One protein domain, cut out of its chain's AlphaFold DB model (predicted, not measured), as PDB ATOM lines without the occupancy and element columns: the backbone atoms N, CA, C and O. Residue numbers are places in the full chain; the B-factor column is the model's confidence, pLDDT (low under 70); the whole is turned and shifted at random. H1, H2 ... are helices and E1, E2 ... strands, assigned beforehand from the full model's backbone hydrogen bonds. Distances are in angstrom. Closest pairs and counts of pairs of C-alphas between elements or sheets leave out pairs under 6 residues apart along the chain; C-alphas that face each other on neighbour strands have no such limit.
ATOM      1  N   ARG A   2     100.443 169.904 146.429       82.81
ATOM      2  CA  ARG A   2      99.297 169.269 147.124       82.81
ATOM      3  C   ARG A   2      98.699 168.066 146.362       82.81
ATOM      4  O   ARG A   2      98.696 166.971 146.910       82.81
ATOM      5  N   LYS A   3      98.366 168.246 145.073       81.62
ATOM      6  CA  LYS A   3      97.854 167.181 144.180       81.62
ATOM      7  C   LYS A   3      98.802 165.976 144.075       81.62
ATOM      8  O   LYS A   3      98.393 164.852 144.316       81.62
ATOM      9  N   SER A   4     100.093 166.225 143.842       81.19
ATOM     10  CA  SER A   4     101.116 165.165 143.760       81.19
ATOM     11  C   SER A   4     101.201 164.311 145.038       81.19
ATOM     12  O   SER A   4     101.288 163.089 144.959       81.19
ATOM     13  N   ARG A   5     101.103 164.916 146.233       83.38
ATOM     14  CA  ARG A   5     101.087 164.161 147.502       83.38
ATOM     15  C   ARG A   5      99.833 163.296 147.657       83.38
ATOM     16  O   ARG A   5      99.912 162.224 148.247       83.38
ATOM     17  N   GLU A   6      98.681 163.762 147.178       84.62
ATOM     18  CA  GLU A   6      97.422 163.008 147.229       84.62
ATOM     19  C   GLU A   6      97.412 161.826 146.263       84.62
ATOM     20  O   GLU A   6      96.895 160.768 146.613       84.62
ATOM     21  N   GLU A   7      98.015 161.979 145.084       80.75
ATOM     22  CA  GLU A   7      98.182 160.877 144.136       80.75
ATOM     23  C   GLU A   7      99.053 159.776 144.734       80.75
ATOM     24  O   GLU A   7      98.615 158.632 144.812       80.75
ATOM     25  N   VAL A   8     100.228 160.126 145.269       81.62
ATOM     26  CA  VAL A   8     101.157 159.157 145.872       81.62
ATOM     27  C   VAL A   8     100.534 158.414 147.060       81.62
ATOM     28  O   VAL A   8     100.752 157.216 147.207       81.62
ATOM     29  N   LYS A   9      99.696 159.077 147.871       80.50
ATOM     30  CA  LYS A   9      98.983 158.444 148.998       80.50
ATOM     31  C   LYS A   9      98.015 157.335 148.581       80.50
ATOM     32  O   LYS A   9      97.744 156.445 149.381       80.50
ATOM     33  N   LYS A  10      97.458 157.410 147.371       81.94
ATOM     34  CA  LYS A  10      96.514 156.410 146.848       81.94
ATOM     35  C   LYS A  10      97.227 155.207 146.230       81.94
ATOM     36  O   LYS A  10      96.596 154.174 146.018       81.94
ATOM     37  N   LEU A  11      98.520 155.332 145.936       82.25
ATOM     38  CA  LEU A  11      99.315 154.263 145.347       82.25
ATOM     39  C   LEU A  11      99.745 153.277 146.418       82.25
ATOM     40  O   LEU A  11     100.207 153.668 147.492       82.25
ATOM     41  N   LYS A  12      99.676 151.980 146.112       81.75
ATOM     42  CA  LYS A  12     100.309 151.008 146.995       81.75
ATOM     43  C   LYS A  12     101.812 151.128 146.828       81.75
ATOM     44  O   LYS A  12     102.350 151.129 145.717       81.75
ATOM     45  N   SER A  13     102.482 151.209 147.960       83.62
ATOM     46  CA  SER A  13     103.924 151.162 148.029       83.62
ATOM     47  C   SER A  13     104.395 149.784 148.485       83.62
ATOM     48  O   SER A  13     103.672 148.998 149.107       83.62
ATOM     49  N   ARG A  14     105.629 149.446 148.128       80.12
ATOM     50  CA  ARG A  14     106.308 148.235 148.583       80.12
ATOM     51  C   ARG A  14     107.737 148.576 148.959       80.12
ATOM     52  O   ARG A  14     108.399 149.388 148.323       80.12
ATOM     53  N   THR A  15     108.227 147.916 149.997       83.38
ATOM     54  CA  THR A  15     109.600 148.100 150.457       83.38
ATOM     55  C   THR A  15     110.561 147.289 149.598       83.38
ATOM     56  O   THR A  15     110.492 146.059 149.587       83.38
ATOM     57  N   LEU A  16     111.492 147.966 148.931       82.19
ATOM     58  CA  LEU A  16     112.633 147.339 148.286       82.19
ATOM     59  C   LEU A  16     113.670 146.988 149.356       82.19
ATOM     60  O   LEU A  16     114.123 147.843 150.123       82.19
ATOM     61  N   ARG A  17     114.033 145.710 149.431       82.25
ATOM     62  CA  ARG A  17     115.073 145.215 150.335       82.25
ATOM     63  C   ARG A  17     116.300 144.834 149.528       82.25
ATOM     64  O   ARG A  17     116.180 144.314 148.425       82.25
ATOM     65  N   CYS A  18     117.468 145.079 150.102       79.56
ATOM     66  CA  CYS A  18     118.731 144.671 149.522       79.56
ATOM     67  C   CYS A  18     118.763 143.140 149.393       79.56
ATOM     68  O   CYS A  18     118.525 142.461 150.397       79.56
ATOM     69  N   PRO A  19     119.079 142.595 148.207       75.75
ATOM     70  CA  PRO A  19     119.144 141.148 148.009       75.75
ATOM     71  C   PRO A  19     120.269 140.492 148.821       75.75
ATOM     72  O   PRO A  19     120.131 139.354 149.248       75.75
ATOM     73  N   VAL A  20     121.347 141.230 149.096       76.19
ATOM     74  CA  VAL A  20     122.535 140.708 149.785       76.19
ATOM     75  C   VAL A  20     122.347 140.676 151.303       76.19
ATOM     76  O   VAL A  20     122.563 139.651 151.940       76.19
ATOM     77  N   CYS A  21     121.933 141.794 151.910       76.88
ATOM     78  CA  CYS A  21     121.888 141.924 153.373       76.88
ATOM     79  C   CYS A  21     120.479 142.077 153.965       76.88
ATOM     80  O   CYS A  21     120.337 142.215 155.182       76.88
ATOM     81  N   GLY A  22     119.437 142.122 153.130       77.56
ATOM     82  CA  GLY A  22     118.050 142.313 153.564       77.56
ATOM     83  C   GLY A  22     117.718 143.716 154.083       77.56
ATOM     84  O   GLY A  22     116.584 143.952 154.502       77.56
ATOM     85  N   PHE A  23     118.672 144.655 154.059       82.06
ATOM     86  CA  PHE A  23     118.470 146.032 154.514       82.06
ATOM     87  C   PHE A  23     117.424 146.758 153.660       82.06
ATOM     88  O   PHE A  23     117.358 146.556 152.448       82.06
ATOM     89  N   ARG A  24     116.611 147.619 154.277       84.81
ATOM     90  CA  ARG A  24     115.613 148.429 153.569       84.81
ATOM     91  C   ARG A  24     116.325 149.483 152.718       84.81
ATOM     92  O   ARG A  24     116.991 150.353 153.264       84.81
ATOM     93  N   LEU A  25     116.191 149.377 151.399       83.50
ATOM     94  CA  LEU A  25     116.771 150.328 150.454       83.50
ATOM     95  C   LEU A  25     115.845 151.529 150.306       83.50
ATOM     96  O   LEU A  25     116.177 152.624 150.745       83.50
ATOM     97  N   GLU A  26     114.661 151.297 149.748       82.81
ATOM     98  CA  GLU A  26     113.735 152.366 149.395       82.81
ATOM     99  C   GLU A  26     112.296 151.854 149.339       82.81
ATOM    100  O   GLU A  26     112.030 150.652 149.439       82.81
ATOM    101  N   GLU A  27     111.350 152.776 149.221       84.81
ATOM    102  CA  GLU A  27     109.947 152.473 149.010       84.81
ATOM    103  C   GLU A  27     109.580 152.781 147.559       84.81
ATOM    104  O   GLU A  27     109.691 153.913 147.104       84.81
ATOM    105  N   ILE A  28     109.176 151.747 146.825       83.81
ATOM    106  CA  ILE A  28     108.812 151.849 145.412       83.81
ATOM    107  C   ILE A  28     107.295 151.749 145.277       83.81
ATOM    108  O   ILE A  28     106.652 150.937 145.949       83.81
ATOM    109  N   TYR A  29     106.721 152.566 144.405       83.69
ATOM    110  CA  TYR A  29     105.280 152.605 144.167       83.69
ATOM    111  C   TYR A  29     104.900 151.672 143.013       83.69
ATOM    112  O   TYR A  29     105.748 151.279 142.209       83.69
ATOM    113  N   GLU A  30     103.628 151.281 142.926       72.62
ATOM    114  CA  GLU A  30     103.142 150.356 141.888       72.62
ATOM    115  C   GLU A  30     103.389 150.831 140.446       72.62
ATOM    116  O   GLU A  30     103.569 149.990 139.569       72.62
ATOM    117  N   LEU A  31     103.459 152.146 140.204       71.88
ATOM    118  CA  LEU A  31     103.776 152.697 138.879       71.88
ATOM    119  C   LEU A  31     105.254 152.576 138.496       71.88
ATOM    120  O   LEU A  31     105.602 152.776 137.336       71.88
ATOM    121  N   THR A  32     106.143 152.275 139.443       74.94
ATOM    122  CA  THR A  32     107.576 152.218 139.166       74.94
ATOM    123  C   THR A  32     107.934 150.865 138.538       74.94
ATOM    124  O   THR A  32     108.039 149.841 139.224       74.94
ATOM    125  N   SER A  33     108.128 150.865 137.218       75.75
ATOM    126  CA  SER A  33     108.611 149.734 136.414       75.75
ATOM    127  C   SER A  33     109.940 150.068 135.735       75.75
ATOM    128  O   SER A  33     110.121 151.191 135.278       75.75
ATOM    129  N   GLY A  34     110.851 149.094 135.636       82.75
ATOM    130  CA  GLY A  34     112.147 149.248 134.964       82.75
ATOM    131  C   GLY A  34     113.335 148.849 135.840       82.75
ATOM    132  O   GLY A  34     113.202 148.024 136.749       82.75
ATOM    133  N   TYR A  35     114.490 149.444 135.549       84.44
ATOM    134  CA  TYR A  35     115.722 149.298 136.321       84.44
ATOM    135  C   TYR A  35     115.863 150.477 137.281       84.44
ATOM    136  O   TYR A  35     115.625 151.619 136.894       84.44
ATOM    137  N   VAL A  36     116.255 150.210 138.524       83.88
ATOM    138  CA  VAL A  36     116.574 151.251 139.502       83.88
ATOM    139  C   VAL A  36     118.004 151.059 139.984       83.88
ATOM    140  O   VAL A  36     118.382 149.965 140.400       83.88
ATOM    141  N   GLN A  37     118.810 152.114 139.916       84.31
ATOM    142  CA  GLN A  37     120.143 152.100 140.506       84.31
ATOM    143  C   GLN A  37     119.982 152.131 142.025       84.31
ATOM    144  O   GLN A  37     119.457 153.103 142.567       84.31
ATOM    145  N   VAL A  38     120.408 151.074 142.719       83.25
ATOM    146  CA  VAL A  38     120.356 151.049 144.185       83.25
ATOM    147  C   VAL A  38     121.739 151.187 144.781       83.25
ATOM    148  O   VAL A  38     122.700 150.616 144.278       83.25
ATOM    149  N   LYS A  39     121.810 151.886 145.914       85.25
ATOM    150  CA  LYS A  39     122.992 151.926 146.771       85.25
ATOM    151  C   LYS A  39     122.638 151.432 148.163       85.25
ATOM    152  O   LYS A  39     121.919 152.096 148.913       85.25
ATOM    153  N   CYS A  40     123.142 150.262 148.540       84.25
ATOM    154  CA  CYS A  40     122.935 149.754 149.887       84.25
ATOM    155  C   CYS A  40     123.867 150.443 150.882       84.25
ATOM    156  O   CYS A  40     125.076 150.241 150.858       84.25
ATOM    157  N   ARG A  41     123.299 151.170 151.847       85.81
ATOM    158  CA  ARG A  41     124.073 151.812 152.923       85.81
ATOM    159  C   ARG A  41     124.743 150.825 153.888       85.81
ATOM    160  O   ARG A  41     125.675 151.210 154.580       85.81
ATOM    161  N   LYS A  42     124.275 149.569 153.943       83.44
ATOM    162  CA  LYS A  42     124.795 148.542 154.861       83.44
ATOM    163  C   LYS A  42     125.914 147.703 154.241       83.44
ATOM    164  O   LYS A  42     126.971 147.579 154.842       83.44
ATOM    165  N   CYS A  43     125.690 147.130 153.057       81.19
ATOM    166  CA  CYS A  43     126.673 146.262 152.391       81.19
ATOM    167  C   CYS A  43     127.421 146.937 151.231       81.19
ATOM    168  O   CYS A  43     128.195 146.268 150.562       81.19
ATOM    169  N   LYS A  44     127.178 148.233 150.978       84.25
ATOM    170  CA  LYS A  44     127.806 149.025 149.902       84.25
ATOM    171  C   LYS A  44     127.594 148.474 148.482       84.25
ATOM    172  O   LYS A  44     128.356 148.791 147.583       84.25
ATOM    173  N   LEU A  45     126.543 147.677 148.279       77.69
ATOM    174  CA  LEU A  45     126.129 147.212 146.951       77.69
ATOM    175  C   LEU A  45     125.678 148.403 146.098       77.69
ATOM    176  O   LEU A  45     124.794 149.139 146.543       77.69
ATOM    177  N   GLU A  46     126.240 148.554 144.902       85.38
ATOM    178  CA  GLU A  46     125.895 149.600 143.930       85.38
ATOM    179  C   GLU A  46     125.689 148.987 142.546       85.38
ATOM    180  O   GLU A  46     126.624 148.877 141.761       85.38
ATOM    181  N   GLU A  47     124.458 148.567 142.254       79.50
ATOM    182  CA  GLU A  47     124.110 147.902 140.994       79.50
ATOM    183  C   GLU A  47     122.678 148.259 140.561       79.50
ATOM    184  O   GLU A  47     121.826 148.562 141.410       79.50
ATOM    185  N   PRO A  48     122.376 148.216 139.252       83.50
ATOM    186  CA  PRO A  48     121.014 148.364 138.764       83.50
ATOM    187  C   PRO A  48     120.188 147.117 139.106       83.50
ATOM    188  O   PRO A  48     120.493 146.004 138.686       83.50
ATOM    189  N   LEU A  49     119.090 147.301 139.841       81.19
ATOM    190  CA  LEU A  49     118.120 146.248 140.129       81.19
ATOM    191  C   LEU A  49     116.898 146.370 139.228       81.19
ATOM    192  O   LEU A  49     116.274 147.424 139.126       81.19
ATOM    193  N   ASN A  50     116.497 145.252 138.628       80.88
ATOM    194  CA  ASN A  50     115.257 145.184 137.870       80.88
ATOM    195  C   ASN A  50     114.054 145.002 138.819       80.88
ATOM    196  O   ASN A  50     113.912 143.991 139.511       80.88
ATOM    197  N   LEU A  51     113.154 145.988 138.823       76.56
ATOM    198  CA  LEU A  51     111.975 146.056 139.691       76.56
ATOM    199  C   LEU A  51     110.921 144.975 139.403       76.56
ATOM    200  O   LEU A  51     110.044 144.735 140.248       76.56
ATOM    201  N   ALA A  52     110.991 144.327 138.235       73.75
ATOM    202  CA  ALA A  52     110.116 143.220 137.859       73.75
ATOM    203  C   ALA A  52     110.327 141.997 138.764       73.75
ATOM    204  O   ALA A  52     109.347 141.367 139.162       73.75
ATOM    205  N   TYR A  53     111.567 141.722 139.184       69.69
ATOM    206  CA  TYR A  53     111.885 140.589 140.068       69.69
ATOM    207  C   TYR A  53     111.314 140.739 141.477       69.69
ATOM    208  O   TYR A  53     111.032 139.758 142.157       69.69
ATOM    209  N   PHE A  54     111.105 141.976 141.922       68.06
ATOM    210  CA  PHE A  54     110.548 142.271 143.242       68.06
ATOM    211  C   PHE A  54     109.023 142.433 143.205       68.06
ATOM    212  O   PHE A  54     108.412 142.870 144.189       68.06
ATOM    213  N   ARG A  55     108.377 142.155 142.060       66.75
ATOM    214  CA  ARG A  55     106.911 142.137 141.944       66.75
ATOM    215  C   ARG A  55     106.399 140.976 142.787       66.75
ATOM    216  O   ARG A  55     106.910 139.867 142.684       66.75
ATOM    217  N   ARG A  56     105.419 141.223 143.665       61.41
ATOM    218  CA  ARG A  56     104.757 140.126 144.384       61.41
ATOM    219  C   ARG A  56     104.029 139.282 143.344       61.41
ATOM    220  O   ARG A  56     102.945 139.653 142.902       61.41
ATOM    221  N   ILE A  57     104.631 138.170 142.948       56.03
ATOM    222  CA  ILE A  57     103.945 137.124 142.201       56.03
ATOM    223  C   ILE A  57     102.972 136.482 143.198       56.03
ATOM    224  O   ILE A  57     103.356 136.151 144.323       56.03
ATOM    225  N   LYS A  58     101.679 136.394 142.850       50.03
ATOM    226  CA  LYS A  58     100.703 135.653 143.665       50.03
ATOM    227  C   LYS A  58     101.245 134.225 143.839       50.03
ATOM    228  O   LYS A  58     101.736 133.650 142.878       50.03
ATOM    229  N   LYS A  59     101.177 133.696 145.066       45.97
ATOM    230  CA  LYS A  59     101.840 132.478 145.594       45.97
ATOM    231  C   LYS A  59     101.760 131.177 144.760       45.97
ATOM    232  O   LYS A  59     102.326 130.185 145.194       45.97
ATOM    233  N   SER A  60     101.092 131.139 143.608       43.84
ATOM    234  CA  SER A  60     100.989 129.946 142.761       43.84
ATOM    235  C   SER A  60     102.238 129.652 141.925       43.84
ATOM    236  O   SER A  60     102.339 128.565 141.373       43.84
ATOM    237  N   VAL A  61     103.197 130.579 141.834       44.19
ATOM    238  CA  VAL A  61     104.460 130.349 141.122       44.19
ATOM    239  C   VAL A  61     105.608 130.690 142.064       44.19
ATOM    240  O   VAL A  61     105.926 131.861 142.279       44.19
ATOM    241  N   LEU A  62     106.215 129.661 142.663       44.41
ATOM    242  CA  LEU A  62     107.515 129.756 143.330       44.41
ATOM    243  C   LEU A  62     108.574 130.043 142.262       44.41
ATOM    244  O   LEU A  62     109.336 129.168 141.864       44.41
ATOM    245  N   VAL A  63     108.605 131.276 141.757       44.44
ATOM    246  CA  VAL A  63     109.739 131.742 140.971       44.44
ATOM    247  C   VAL A  63     110.866 131.907 141.972       44.44
ATOM    248  O   VAL A  63     110.870 132.838 142.780       44.44
ATOM    249  N   ILE A  64     111.770 130.932 141.965       46.12
ATOM    250  CA  ILE A  64     113.082 130.998 142.595       46.12
ATOM    251  C   ILE A  64     113.672 132.341 142.171       46.12
ATOM    252  O   ILE A  64     114.055 132.522 141.020       46.12
ATOM    253  N   ASN A  65     113.634 133.333 143.060       47.00
ATOM    254  CA  ASN A  65     114.194 134.638 142.760       47.00
ATOM    255  C   ASN A  65     115.706 134.416 142.597       47.00
ATOM    256  O   ASN A  65     116.341 133.979 143.560       47.00
ATOM    257  N   PRO A  66     116.293 134.683 141.419       48.62
ATOM    258  CA  PRO A  66     117.704 134.409 141.171       48.62
ATOM    259  C   PRO A  66     118.630 135.221 142.087       48.62
ATOM    260  O   PRO A  66     119.776 134.850 142.276       48.62
ATOM    261  N   TYR A  67     118.137 136.266 142.758       47.72
ATOM    262  CA  TYR A  67     118.894 136.989 143.784       47.72
ATOM    263  C   TYR A  67     118.794 136.378 145.196       47.72
ATOM    264  O   TYR A  67     119.499 136.813 146.103       47.72
ATOM    265  N   ILE A  68     117.959 135.351 145.409       49.94
ATOM    266  CA  ILE A  68     117.982 134.506 146.622       49.94
ATOM    267  C   ILE A  68     119.122 133.463 146.541       49.94
ATOM    268  O   ILE A  68     119.479 132.862 147.555       49.94
ATOM    269  N   ILE A  69     119.782 133.319 145.381       44.81
ATOM    270  CA  ILE A  69     120.930 132.413 145.155       44.81
ATOM    271  C   ILE A  69     122.158 132.768 146.021       44.81
ATOM    272  O   ILE A  69     123.064 131.958 146.164       44.81
TER     273      ILE A  69
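Overview. This is residues 2 to 69 of the 74 residues of an uncharacterized protein of Oscillospiraceae bacterium (UniProt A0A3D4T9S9). What shape? Two antiparallel hairpins, E1 with E2 and E3 with E4, make the body; residues 2 to 7 of H1 stick out, and so do residues 57 to 62, in a loop before H2. Make-up? The printed part has 68 residues with H1, E1, E2, E3, E4 and H2 in order, mixed helices and strands; flat, 42 by 33 by 18 A, it is only just loose, close to compact, with a radius of gyration of the C-alphas of 13.5 A.

Along the chain. Strands? E1 is residues 13 to 17, E2 24 to 29 and 14.6 A long, E3 35 to 39, E4 46 to 50. Helices? H1, residues 2 to 10, 13.2 A long, begins at C-alpha 2 (99.297, 169.269, 147.124); H2, residues 66 to 69, ends at C-alpha 69 (120.930, 132.413, 145.155).

Arrangement. Pairing? Antiparallel E1 and E2 have N 14 and O 28 within hydrogen-bond range, 2.8 A; antiparallel E3 and E4 have N 36 and O 49, 2.9 A. Between hairpins? The closest C-alphas of E2 and E3, Leu 25 and Val 38, are 7.3 A apart. Helices? H1 and H2 are apart; every O i to N i+4 pair in H1 is within hydrogen-bond range, and H2 is too short for one.

Size, cuts and confidence. Extent? The farthest C-alphas, Arg 2 and Ile 69, are 42.8 A apart. Links and confidence? The printed part has no cut, the 15-residue link E4 to H2 is long, and residues 53 to 69 have pLDDT under 70.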